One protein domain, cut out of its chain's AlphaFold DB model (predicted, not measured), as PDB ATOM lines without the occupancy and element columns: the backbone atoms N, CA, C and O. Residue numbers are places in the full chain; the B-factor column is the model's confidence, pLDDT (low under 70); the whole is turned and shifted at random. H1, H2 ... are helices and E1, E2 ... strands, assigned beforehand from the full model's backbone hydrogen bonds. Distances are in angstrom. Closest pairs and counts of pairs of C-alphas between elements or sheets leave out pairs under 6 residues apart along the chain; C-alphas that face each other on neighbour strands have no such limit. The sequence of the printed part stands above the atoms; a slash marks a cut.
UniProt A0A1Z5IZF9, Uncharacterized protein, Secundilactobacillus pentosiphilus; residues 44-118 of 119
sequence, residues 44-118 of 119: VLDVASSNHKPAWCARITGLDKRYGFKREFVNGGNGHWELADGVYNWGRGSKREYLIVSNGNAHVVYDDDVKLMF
ATOM      1  N   VAL A  44     -21.547  30.811 -50.052       93.75
ATOM      2  CA  VAL A  44     -22.317  29.672 -50.559       93.75
ATOM      3  C   VAL A  44     -23.418  29.343 -49.558       93.75
ATOM      4  O   VAL A  44     -23.143  28.945 -48.426       93.75
ATOM      5  N   LEU A  45     -24.671  29.516 -49.974       94.25
ATOM      6  CA  LEU A  45     -25.835  29.074 -49.220       94.25
ATOM      7  C   LEU A  45     -26.264  27.689 -49.708       94.25
ATOM      8  O   LEU A  45     -26.803  27.564 -50.808       94.25
ATOM      9  N   ASP A  46     -26.101  26.691 -48.840       94.25
ATOM     10  CA  ASP A  46     -26.610  25.335 -49.033       94.25
ATOM     11  C   ASP A  46     -27.817  25.061 -48.129       94.25
ATOM     12  O   ASP A  46     -27.759  25.143 -46.900       94.25
ATOM     13  N   VAL A  47     -28.935  24.694 -48.746       92.62
ATOM     14  CA  VAL A  47     -30.195  24.343 -48.092       92.62
ATOM     15  C   VAL A  47     -30.667  23.016 -48.661       92.62
ATOM     16  O   VAL A  47     -30.871  22.884 -49.862       92.62
ATOM     17  N   ALA A  48     -30.928  22.031 -47.800       90.56
ATOM     18  CA  ALA A  48     -31.426  20.731 -48.247       90.56
ATOM     19  C   ALA A  48     -32.771  20.879 -48.989       90.56
ATOM     20  O   ALA A  48     -33.811  21.075 -48.361       90.56
ATOM     21  N   SER A  49     -32.764  20.777 -50.317       90.12
ATOM     22  CA  SER A  49     -33.945  20.932 -51.172       90.12
ATOM     23  C   SER A  49     -34.453  19.576 -51.666       90.12
ATOM     24  O   SER A  49     -33.688  18.628 -51.814       90.12
ATOM     25  N   SER A  50     -35.757  19.461 -51.909       88.19
ATOM     26  CA  SER A  50     -36.348  18.289 -52.566       88.19
ATOM     27  C   SER A  50     -37.597  18.677 -53.348       88.19
ATOM     28  O   SER A  50     -38.186  19.724 -53.089       88.19
ATOM     29  N   ASN A  51     -38.064  17.805 -54.244       85.06
ATOM     30  CA  ASN A  51     -39.277  18.056 -55.037       85.06
ATOM     31  C   ASN A  51     -40.521  18.324 -54.170       85.06
ATOM     32  O   ASN A  51     -41.388  19.101 -54.553       85.06
ATOM     33  N   HIS A  52     -40.598  17.721 -52.979       86.38
ATOM     34  CA  HIS A  52     -41.711  17.926 -52.045       86.38
ATOM     35  C   HIS A  52     -41.527  19.139 -51.125       86.38
ATOM     36  O   HIS A  52     -42.488  19.601 -50.512       86.38
ATOM     37  N   LYS A  53     -40.295  19.635 -50.976       88.25
ATOM     38  CA  LYS A  53     -39.957  20.797 -50.145       88.25
ATOM     39  C   LYS A  53     -38.894  21.633 -50.867       88.25
ATOM     40  O   LYS A  53     -37.741  21.637 -50.418       88.25
ATOM     41  N   PRO A  54     -39.263  22.302 -51.977       89.38
ATOM     42  CA  PRO A  54     -38.314  23.080 -52.751       89.38
ATOM     43  C   PRO A  54     -37.812  24.251 -51.909       89.38
ATOM     44  O   PRO A  54     -38.591  24.955 -51.257       89.38
ATOM     45  N   ALA A  55     -36.496  24.420 -51.899       94.31
ATOM     46  CA  ALA A  55     -35.858  25.594 -51.341       94.31
ATOM     47  C   ALA A  55     -35.801  26.712 -52.391       94.31
ATOM     48  O   ALA A  55     -35.679  26.453 -53.589       94.31
ATOM     49  N   TRP A  56     -35.866  27.954 -51.929       94.69
ATOM     50  CA  TRP A  56     -35.708  29.149 -52.754       94.69
ATOM     51  C   TRP A  56     -34.882  30.193 -52.007       94.69
ATOM     52  O   TRP A  56     -34.890  30.238 -50.777       94.69
ATOM     53  N   CYS A  57     -34.210  31.059 -52.762       96.38
ATOM     54  CA  CYS A  57     -33.471  32.202 -52.244       96.38
ATOM     55  C   CYS A  57     -33.806  33.440 -53.080       96.38
ATOM     56  O   CYS A  57     -33.954  33.361 -54.302       96.38
ATOM     57  N   ALA A  58     -33.951  34.586 -52.424       96.75
ATOM     58  CA  ALA A  58     -34.202  35.863 -53.066       96.75
ATOM     59  C   ALA A  58     -33.402  36.976 -52.391       96.75
ATOM     60  O   ALA A  58     -33.325  37.050 -51.165       96.75
ATOM     61  N   ARG A  59     -32.847  37.877 -53.197       97.12
ATOM     62  CA  ARG A  59     -32.245  39.120 -52.727       97.12
ATOM     63  C   ARG A  59     -33.348  40.102 -52.353       97.12
ATOM     64  O   ARG A  59     -34.298  40.278 -53.114       97.12
ATOM     65  N   ILE A  60     -33.216  40.763 -51.212       97.50
ATOM     66  CA  ILE A  60     -34.086  41.873 -50.825       97.50
ATOM     67  C   ILE A  60     -33.484  43.165 -51.375       97.50
ATOM     68  O   ILE A  60     -32.320  43.474 -51.120       97.50
ATOM     69  N   THR A  61     -34.279  43.912 -52.142       96.44
ATOM     70  CA  THR A  61     -33.857  45.181 -52.763       96.44
ATOM     71  C   THR A  61     -34.616  46.398 -52.240       96.44
ATOM     72  O   THR A  61     -34.353  47.518 -52.670       96.44
ATOM     73  N   GLY A  62     -35.543  46.196 -51.301       95.44
ATOM     74  CA  GLY A  62     -36.292  47.264 -50.649       95.44
ATOM     75  C   GLY A  62     -37.530  46.755 -49.919       95.44
ATOM     76  O   GLY A  62     -37.770  45.548 -49.832       95.44
ATOM     77  N   LEU A  63     -38.344  47.691 -49.440       95.38
ATOM     78  CA  LEU A  63     -39.663  47.410 -48.878       95.38
ATOM     79  C   LEU A  63     -40.729  47.345 -49.977       95.38
ATOM     80  O   LEU A  63     -40.646  48.033 -50.996       95.38
ATOM     81  N   ASP A  64     -41.752  46.527 -49.751       94.19
ATOM     82  CA  ASP A  64     -42.934  46.438 -50.606       94.19
ATOM     83  C   ASP A  64     -44.203  46.564 -49.759       94.19
ATOM     84  O   ASP A  64     -44.363  45.870 -48.755       94.19
ATOM     85  N   LYS A  65     -45.134  47.433 -50.170       92.69
ATOM     86  CA  LYS A  65     -46.351  47.729 -49.391       92.69
ATOM     87  C   LYS A  65     -47.277  46.520 -49.223       92.69
ATOM     88  O   LYS A  65     -48.029  46.472 -48.258       92.69
ATOM     89  N   ARG A  66     -47.263  45.576 -50.166       94.19
ATOM     90  CA  ARG A  66     -48.152  44.408 -50.169       94.19
ATOM     91  C   ARG A  66     -47.496  43.192 -49.523       94.19
ATOM     92  O   ARG A  66     -48.180  42.421 -48.857       94.19
ATOM     93  N   TYR A  67     -46.196  43.010 -49.736       89.12
ATOM     94  CA  TYR A  67     -45.477  41.780 -49.379       89.12
ATOM     95  C   TYR A  67     -44.387  41.970 -48.313       89.12
ATOM     96  O   TYR A  67     -43.604  41.045 -48.061       89.12
ATOM     97  N   GLY A  68     -44.292  43.164 -47.722       92.81
ATOM     98  CA  GLY A  68     -43.266  43.559 -46.755       92.81
ATOM     99  C   GLY A  68     -41.936  43.906 -47.425       92.81
ATOM    100  O   GLY A  68     -41.428  45.008 -47.249       92.81
ATOM    101  N   PHE A  69     -41.414  43.006 -48.263       95.94
ATOM    102  CA  PHE A  69     -40.143  43.182 -48.970       95.94
ATOM    103  C   PHE A  69     -40.276  43.022 -50.480       95.94
ATOM    104  O   PHE A  69     -40.898  42.072 -50.970       95.94
ATOM    105  N   LYS A  70     -39.579  43.897 -51.204       96.94
ATOM    106  CA  LYS A  70     -39.288  43.751 -52.625       96.94
ATOM    107  C   LYS A  70     -38.161  42.732 -52.789       96.94
ATOM    108  O   LYS A  70     -37.087  42.888 -52.208       96.94
ATOM    109  N   ARG A  71     -38.427  41.674 -53.559       96.44
ATOM    110  CA  ARG A  71     -37.542  40.514 -53.714       96.44
ATOM    111  C   ARG A  71     -37.189  40.266 -55.176       96.44
ATOM    112  O   ARG A  71     -38.062  40.314 -56.039       96.44
ATOM    113  N   GLU A  72     -35.934  39.920 -55.417       96.44
ATOM    114  CA  GLU A  72     -35.411  39.438 -56.696       96.44
ATOM    115  C   GLU A  72     -34.901  38.009 -56.494       96.44
ATOM    116  O   GLU A  72     -33.937  37.780 -55.763       96.44
ATOM    117  N   PHE A  73     -35.589  37.023 -57.074       94.62
ATOM    118  CA  PHE A  73     -35.253  35.612 -56.881       94.62
ATOM    119  C   PHE A  73     -33.917  35.271 -57.538       94.62
ATOM    120  O   PHE A  73     -33.679  35.602 -58.700       94.62
ATOM    121  N   VAL A  74     -33.050  34.600 -56.781       94.06
ATOM    122  CA  VAL A  74     -31.722  34.205 -57.245       94.06
ATOM    123  C   VAL A  74     -31.843  32.889 -58.004       94.06
ATOM    124  O   VAL A  74     -32.372  31.903 -57.483       94.06
ATOM    125  N   ASN A  75     -31.339  32.861 -59.238       85.44
ATOM    126  CA  ASN A  75     -31.218  31.618 -59.993       85.44
ATOM    127  C   ASN A  75     -30.244  30.675 -59.277       85.44
ATOM    128  O   ASN A  75     -29.125  31.054 -58.948       85.44
ATOM    129  N   GLY A  76     -30.693  29.450 -59.032       69.06
ATOM    130  CA  GLY A  76     -29.975  28.453 -58.239       69.06
ATOM    131  C   GLY A  76     -30.966  27.390 -57.799       69.06
ATOM    132  O   GLY A  76     -31.462  27.380 -56.676       69.06
ATOM    133  N   GLY A  77     -31.393  26.558 -58.747       68.00
ATOM    134  CA  GLY A  77     -32.247  25.421 -58.421       68.00
ATOM    135  C   GLY A  77     -31.527  24.466 -57.463       68.00
ATOM    136  O   GLY A  77     -30.304  24.422 -57.426       68.00
ATOM    137  N   ASN A  78     -32.294  23.672 -56.716       81.38
ATOM    138  CA  ASN A  78     -31.803  22.592 -55.843       81.38
ATOM    139  C   ASN A  78     -31.139  22.999 -54.522       81.38
ATOM    140  O   ASN A  78     -30.532  22.149 -53.878       81.38
ATOM    141  N   GLY A  79     -31.354  24.226 -54.040       90.50
ATOM    142  CA  GLY A  79     -30.927  24.580 -52.686       90.50
ATOM    143  C   GLY A  79     -29.488  25.069 -52.576       90.50
ATOM    144  O   GLY A  79     -28.976  25.115 -51.468       90.50
ATOM    145  N   HIS A  80     -28.854  25.416 -53.693       93.56
ATOM    146  CA  HIS A  80     -27.474  25.882 -53.742       93.56
ATOM    147  C   HIS A  80     -27.416  27.252 -54.420       93.56
ATOM    148  O   HIS A  80     -27.875  27.399 -55.558       93.56
ATOM    149  N   TRP A  81     -26.856  28.249 -53.733       94.50
ATOM    150  CA  TRP A  81     -26.694  29.600 -54.270       94.50
ATOM    151  C   TRP A  81     -25.352  30.212 -53.888       94.50
ATOM    152  O   TRP A  81     -24.998  30.262 -52.712       94.50
ATOM    153  N   GLU A  82     -24.663  30.782 -54.874       92.69
ATOM    154  CA  GLU A  82     -23.538  31.686 -54.648       92.69
ATOM    155  C   GLU A  82     -24.062  33.117 -54.490       92.69
ATOM    156  O   GLU A  82     -24.606  33.717 -55.419       92.69
ATOM    157  N   LEU A  83     -23.930  33.659 -53.285       93.62
ATOM    158  CA  LEU A  83     -24.475  34.954 -52.906       93.62
ATOM    159  C   LEU A  83     -23.352  35.983 -52.809       93.62
ATOM    160  O   LEU A  83     -22.416  35.825 -52.031       93.62
ATOM    161  N   ALA A  84     -23.457  37.063 -53.579       92.94
ATOM    162  CA  ALA A  84     -22.618  38.245 -53.397       92.94
ATOM    163  C   ALA A  84     -23.142  39.109 -52.238       92.94
ATOM    164  O   ALA A  84     -24.260  38.898 -51.766       92.94
ATOM    165  N   ASP A  85     -22.385  40.132 -51.845       92.44
ATOM    166  CA  ASP A  85     -22.786  41.068 -50.792       92.44
ATOM    167  C   ASP A  85     -24.208  41.622 -50.991       92.44
ATOM    168  O   ASP A  85     -24.591  42.117 -52.066       92.44
ATOM    169  N   GLY A  86     -25.005  41.534 -49.928       93.88
ATOM    170  CA  GLY A  86     -26.406  41.928 -49.940       93.88
ATOM    171  C   GLY A  86     -27.234  41.277 -48.840       93.88
ATOM    172  O   GLY A  86     -26.750  40.467 -48.055       93.88
ATOM    173  N   VAL A  87     -28.514  41.640 -48.810       97.00
ATOM    174  CA  VAL A  87     -29.497  41.084 -47.880       97.00
ATOM    175  C   VAL A  87     -30.352  40.069 -48.623       97.00
ATOM    176  O   VAL A  87     -30.860  40.356 -49.709       97.00
ATOM    177  N   TYR A  88     -30.518  38.887 -48.043       97.12
ATOM    178  CA  TYR A  88     -31.228  37.776 -48.661       97.12
ATOM    179  C   TYR A  88     -32.280  37.209 -47.729       97.12
ATOM    180  O   TYR A  88     -32.153  37.209 -46.506       97.12
ATOM    181  N   ASN A  89     -33.318  36.677 -48.354       96.94
ATOM    182  CA  ASN A  89     -34.332  35.865 -47.728       96.94
ATOM    183  C   ASN A  89     -34.350  34.517 -48.432       96.94
ATOM    184  O   ASN A  89     -34.486  34.458 -49.654       96.94
ATOM    185  N   TRP A  90     -34.233  33.444 -47.662       95.62
ATOM    186  CA  TRP A  90     -34.378  32.097 -48.184       95.62
ATOM    187  C   TRP A  90     -35.488  31.364 -47.448       95.62
ATOM    188  O   TRP A  90     -35.835  31.683 -46.305       95.62
ATOM    189  N   GLY A  91     -36.068  30.376 -48.117       93.94
ATOM    190  CA  GLY A  91     -37.119  29.568 -47.535       93.94
ATOM    191  C   GLY A  91     -37.108  28.132 -48.017       93.94
ATOM    192  O   GLY A  91     -36.611  27.811 -49.093       93.94
ATOM    193  N   ARG A  92     -37.691  27.264 -47.190       92.88
ATOM    194  CA  ARG A  92     -37.951  25.856 -47.494       92.88
ATOM    195  C   ARG A  92     -39.224  25.420 -46.774       92.88
ATOM    196  O   ARG A  92     -39.255  25.328 -45.546       92.88
ATOM    197  N   GLY A  93     -40.274  25.110 -47.532       86.69
ATOM    198  CA  GLY A  93     -41.593  24.835 -46.954       86.69
ATOM    199  C   GLY A  93     -42.105  26.034 -46.145       86.69
ATOM    200  O   GLY A  93     -42.195  27.139 -46.674       86.69
ATOM    201  N   SER A  94     -42.416  25.828 -44.861       87.56
ATOM    202  CA  SER A  94     -42.835  26.900 -43.944       87.56
ATOM    203  C   SER A  94     -41.674  27.697 -43.345       87.56
ATOM    204  O   SER A  94     -41.897  28.799 -42.848       87.56
ATOM    205  N   LYS A  95     -40.441  27.172 -43.389       90.62
ATOM    206  CA  LYS A  95     -39.266  27.847 -42.830       90.62
ATOM    207  C   LYS A  95     -38.852  29.004 -43.735       90.62
ATOM    208  O   LYS A  95     -38.744  28.823 -44.950       90.62
ATOM    209  N   ARG A  96     -38.602  30.168 -43.135       92.56
ATOM    210  CA  ARG A  96     -38.068  31.365 -43.793       92.56
ATOM    211  C   ARG A  96     -37.060  32.024 -42.864       92.56
ATOM    212  O   ARG A  96     -37.359  32.201 -41.690       92.56
ATOM    213  N   GLU A  97     -35.900  32.371 -43.395       95.81
ATOM    214  CA  GLU A  97     -34.838  33.052 -42.656       95.81
ATOM    215  C   GLU A  97     -34.249  34.184 -43.501       95.81
ATOM    216  O   GLU A  97     -34.432  34.238 -44.725       95.81
ATOM    217  N   TYR A  98     -33.559  35.098 -42.825       97.19
ATOM    218  CA  TYR A  98     -32.901  36.241 -43.433       97.19
ATOM    219  C   TYR A  98     -31.415  36.207 -43.111       97.19
ATOM    220  O   TYR A  98     -31.013  35.795 -42.023       97.19
ATOM    221  N   LEU A  99     -30.599  36.633 -44.068       96.56
ATOM    222  CA  LEU A  99     -29.160  36.725 -43.888       96.56
ATOM    223  C   LEU A  99     -28.592  37.939 -44.611       96.56
ATOM    224  O   LEU A  99     -29.098  38.358 -45.653       96.56
ATOM    225  N   ILE A 100     -27.512  38.473 -44.059       95.62
ATOM    226  CA  ILE A 100     -26.702  39.519 -44.673       95.62
ATOM    227  C   ILE A 100     -25.385  38.888 -45.083       95.62
ATOM    228  O   ILE A 100     -24.654  38.389 -44.228       95.62
ATOM    229  N   VAL A 101     -25.095  38.923 -46.379       94.38
ATOM    230  CA  VAL A 101     -23.787  38.569 -46.917       94.38
ATOM    231  C   VAL A 101     -22.928  39.819 -46.982       94.38
ATOM    232  O   VAL A 101     -23.338  40.829 -47.558       94.38
ATOM    233  N   SER A 102     -21.741  39.738 -46.396       89.19
ATOM    234  CA  SER A 102     -20.720  40.774 -46.466       89.19
ATOM    235  C   SER A 102     -19.346  40.127 -46.517       89.19
ATOM    236  O   SER A 102     -18.955  39.406 -45.596       89.19
ATOM    237  N   ASN A 103     -18.591  40.420 -47.571       84.62
ATOM    238  CA  ASN A 103     -17.231  39.939 -47.770       84.62
ATOM    239  C   ASN A 103     -17.131  38.408 -47.605       84.62
ATOM    240  O   ASN A 103     -16.301  37.907 -46.845       84.62
ATOM    241  N   GLY A 104     -18.035  37.673 -48.265       85.56
ATOM    242  CA  GLY A 104     -18.077  36.204 -48.261       85.56
ATOM    243  C   GLY A 104     -18.564  35.554 -46.967       85.56
ATOM    244  O   GLY A 104     -18.606  34.330 -46.885       85.56
ATOM    245  N   ASN A 105     -18.954  36.340 -45.963       89.50
ATOM    246  CA  ASN A 105     -19.511  35.843 -44.706       89.50
ATOM    247  C   ASN A 105     -21.007  36.134 -44.642       89.50
ATOM    248  O   ASN A 105     -21.446  37.176 -45.123       89.50
ATOM    249  N   ALA A 106     -21.774  35.240 -44.015       93.50
ATOM    250  CA  ALA A 106     -23.200  35.427 -43.785       93.50
ATOM    251  C   ALA A 106     -23.515  35.582 -42.295       93.50
ATOM    252  O   ALA A 106     -23.067  34.792 -41.464       93.50
ATOM    253  N   HIS A 107     -24.351  36.565 -41.979       94.38
ATOM    254  CA  HIS A 107     -24.919  36.765 -40.652       94.38
ATOM    255  C   HIS A 107     -26.429  36.583 -40.722       94.38
ATOM    256  O   HIS A 107     -27.092  37.261 -41.506       94.38
ATOM    257  N   VAL A 108     -26.970  35.670 -39.917       94.69
ATOM    258  CA  VAL A 108     -28.422  35.505 -39.782       94.69
ATOM    259  C   VAL A 108     -28.985  36.721 -39.057       94.69
ATOM    260  O   VAL A 108     -28.422  37.165 -38.057       94.69
ATOM    261  N   VAL A 109     -30.090  37.246 -39.571       95.12
ATOM    262  CA  VAL A 109     -30.785  38.414 -39.022       95.12
ATOM    263  C   VAL A 109     -32.282  38.155 -38.946       95.12
ATOM    264  O   VAL A 109     -32.794  37.213 -39.561       95.12
ATOM    265  N   TYR A 110     -32.992  38.987 -38.191       94.25
ATOM    266  CA  TYR A 110     -34.439  38.888 -38.068       94.25
ATOM    267  C   TYR A 110     -35.159  39.837 -39.028       94.25
ATOM    268  O   TYR A 110     -34.596  40.794 -39.553       94.25
ATOM    269  N   ASP A 111     -36.438  39.549 -39.264       92.19
ATOM    270  CA  ASP A 111     -37.313  40.301 -40.170       92.19
ATOM    271  C   ASP A 111     -37.329  41.809 -39.860       92.19
ATOM    272  O   ASP A 111     -37.214  42.635 -40.766       92.19
ATOM    273  N   ASP A 112     -37.409  42.168 -38.576       92.81
ATOM    274  CA  ASP A 112     -37.461  43.565 -38.142       92.81
ATOM    275  C   ASP A 112     -36.120  44.290 -38.330       92.81
ATOM    276  O   ASP A 112     -36.117  45.445 -38.759       92.81
ATOM    277  N   ASP A 113     -34.989  43.601 -38.133       91.94
ATOM    278  CA  ASP A 113     -33.660  44.155 -38.432       91.94
ATOM    279  C   ASP A 113     -33.546  44.490 -39.921       91.94
ATOM    280  O   ASP A 113     -33.059  45.554 -40.298       91.94
ATOM    281  N   VAL A 114     -34.045  43.598 -40.781       92.06
ATOM    282  CA  VAL A 114     -34.031  43.812 -42.230       92.06
ATOM    283  C   VAL A 114     -34.909  44.998 -42.616       92.06
ATOM    284  O   VAL A 114     -34.493  45.805 -43.444       92.06
ATOM    285  N   LYS A 115     -36.097  45.157 -42.018       92.25
ATOM    286  CA  LYS A 115     -36.951  46.328 -42.282       92.25
ATOM    287  C   LYS A 115     -36.245  47.637 -41.943       92.25
ATOM    288  O   LYS A 115     -36.326  48.568 -42.738       92.25
ATOM    289  N   LEU A 116     -35.536  47.694 -40.813       90.06
ATOM    290  CA  LEU A 116     -34.787  48.881 -40.390       90.06
ATOM    291  C   LEU A 116     -33.686  49.277 -41.384       90.06
ATOM    292  O   LEU A 116     -33.375  50.455 -41.500       90.06
ATOM    293  N   MET A 117     -33.122  48.327 -42.135       86.94
ATOM    294  CA  MET A 117     -32.101  48.620 -43.153       86.94
ATOM    295  C   MET A 117     -32.652  49.301 -44.410       86.94
ATOM    296  O   MET A 117     -31.875  49.848 -45.192       86.94
ATOM    297  N   PHE A 118     -33.967  49.239 -44.628       87.81
ATOM    298  CA  PHE A 118     -34.637  49.795 -45.806       87.81
ATOM    299  C   PHE A 118     -35.682  50.872 -45.465       87.81
ATOM    300  O   PHE A 118     -36.392  51.316 -46.373       87.81
TER     301      PHE A 118
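What this domain is: This is residues 44 to 118 of the 119 residues of an uncharacterized protein of Secundilactobacillus pentosiphilus (UniProt A0A1Z5IZF9). One strongly twisted sheet of five strands makes the body, with E5 at the middle of the domain and the E2-E3 side swung round where E2 bends. The short strand pair E1 and E4 stands off one face of this sheet with few contacts, and the small helix H1 covers part of the opposite face. The printed part has 75 residues, with seven named strands and one named helix in the order E1, E2, E3, E4, E5, E6, E7, H1. The large sheet has the order E3, E2, E5, E6, E7, the small one E1, E4, both antiparallel, and the class is mostly strand. The whole is compact, with a radius of gyration of the C-alphas of 12.0 A and spans of 33 by 31 by 19 A.

Where its parts are: E1, residues 44 to 46, begins at C-alpha 44 (-22.317, 29.672, -50.559) and is 6.3 A long. E2, residues 55 to 64, measures 22.0 A and bends by 89 degrees at residue 61, C-alpha (-33.857, 45.181, -52.763). E3 is residues 68 to 73, 15.2 A, and E4 residues 80 to 83, 9.6 A. E5, residues 86 to 92, measures 19.9 A, E6, residues 95 to 102, 22.9 A, and E7, residues 105 to 109, 12.9 A. H1, residues 111 to 117, is 10.3 A long and ends at C-alpha 117 (-32.101, 48.620, -43.153).

How they stand to each other: In the large sheet E2 and E5 are antiparallel at 134 degrees, with N 58 and O 89 2.8 A apart, within hydrogen-bond range. E2 and E3 form a hairpin, with N 61 and O 70 at 3.0 A. E5, E6 and E7 form a meander, each strand the antiparallel neighbour of the one before; N 88 and O 99 are 2.8 A apart, and N 100 and O 107 2.9 A. E3 and E7 are the edge strands. H1 is on this sheet at a height of 7.9 A, only just over E2, on which 3 of its C-alphas fall, and runs slantwise to the strands, at 39 degrees to E2 on the local plane. The closest C-alphas of H1 and E6 are those of Asp 111 and Tyr 98, 6.8 A apart. Every O i to N i+4 pair in H1 is within hydrogen-bond range. E1 and E4 are antiparallel, with N 45 and O 81 at 2.9 A. The closest C-alphas of E4 and E6 are those of Leu 83 and Val 101, 7.0 A apart. E1 is apart from E5 and H1.

The domain as a whole: The two C-alphas farthest apart, those of Asn 51 and Leu 116, are 34.4 A apart. The printed part has no cut and no long link; the links E1 to E2 and E3 to E4 are short, the others tight. The mean pLDDT of the printed part is 92.0, and residues 76 to 77 are under 70.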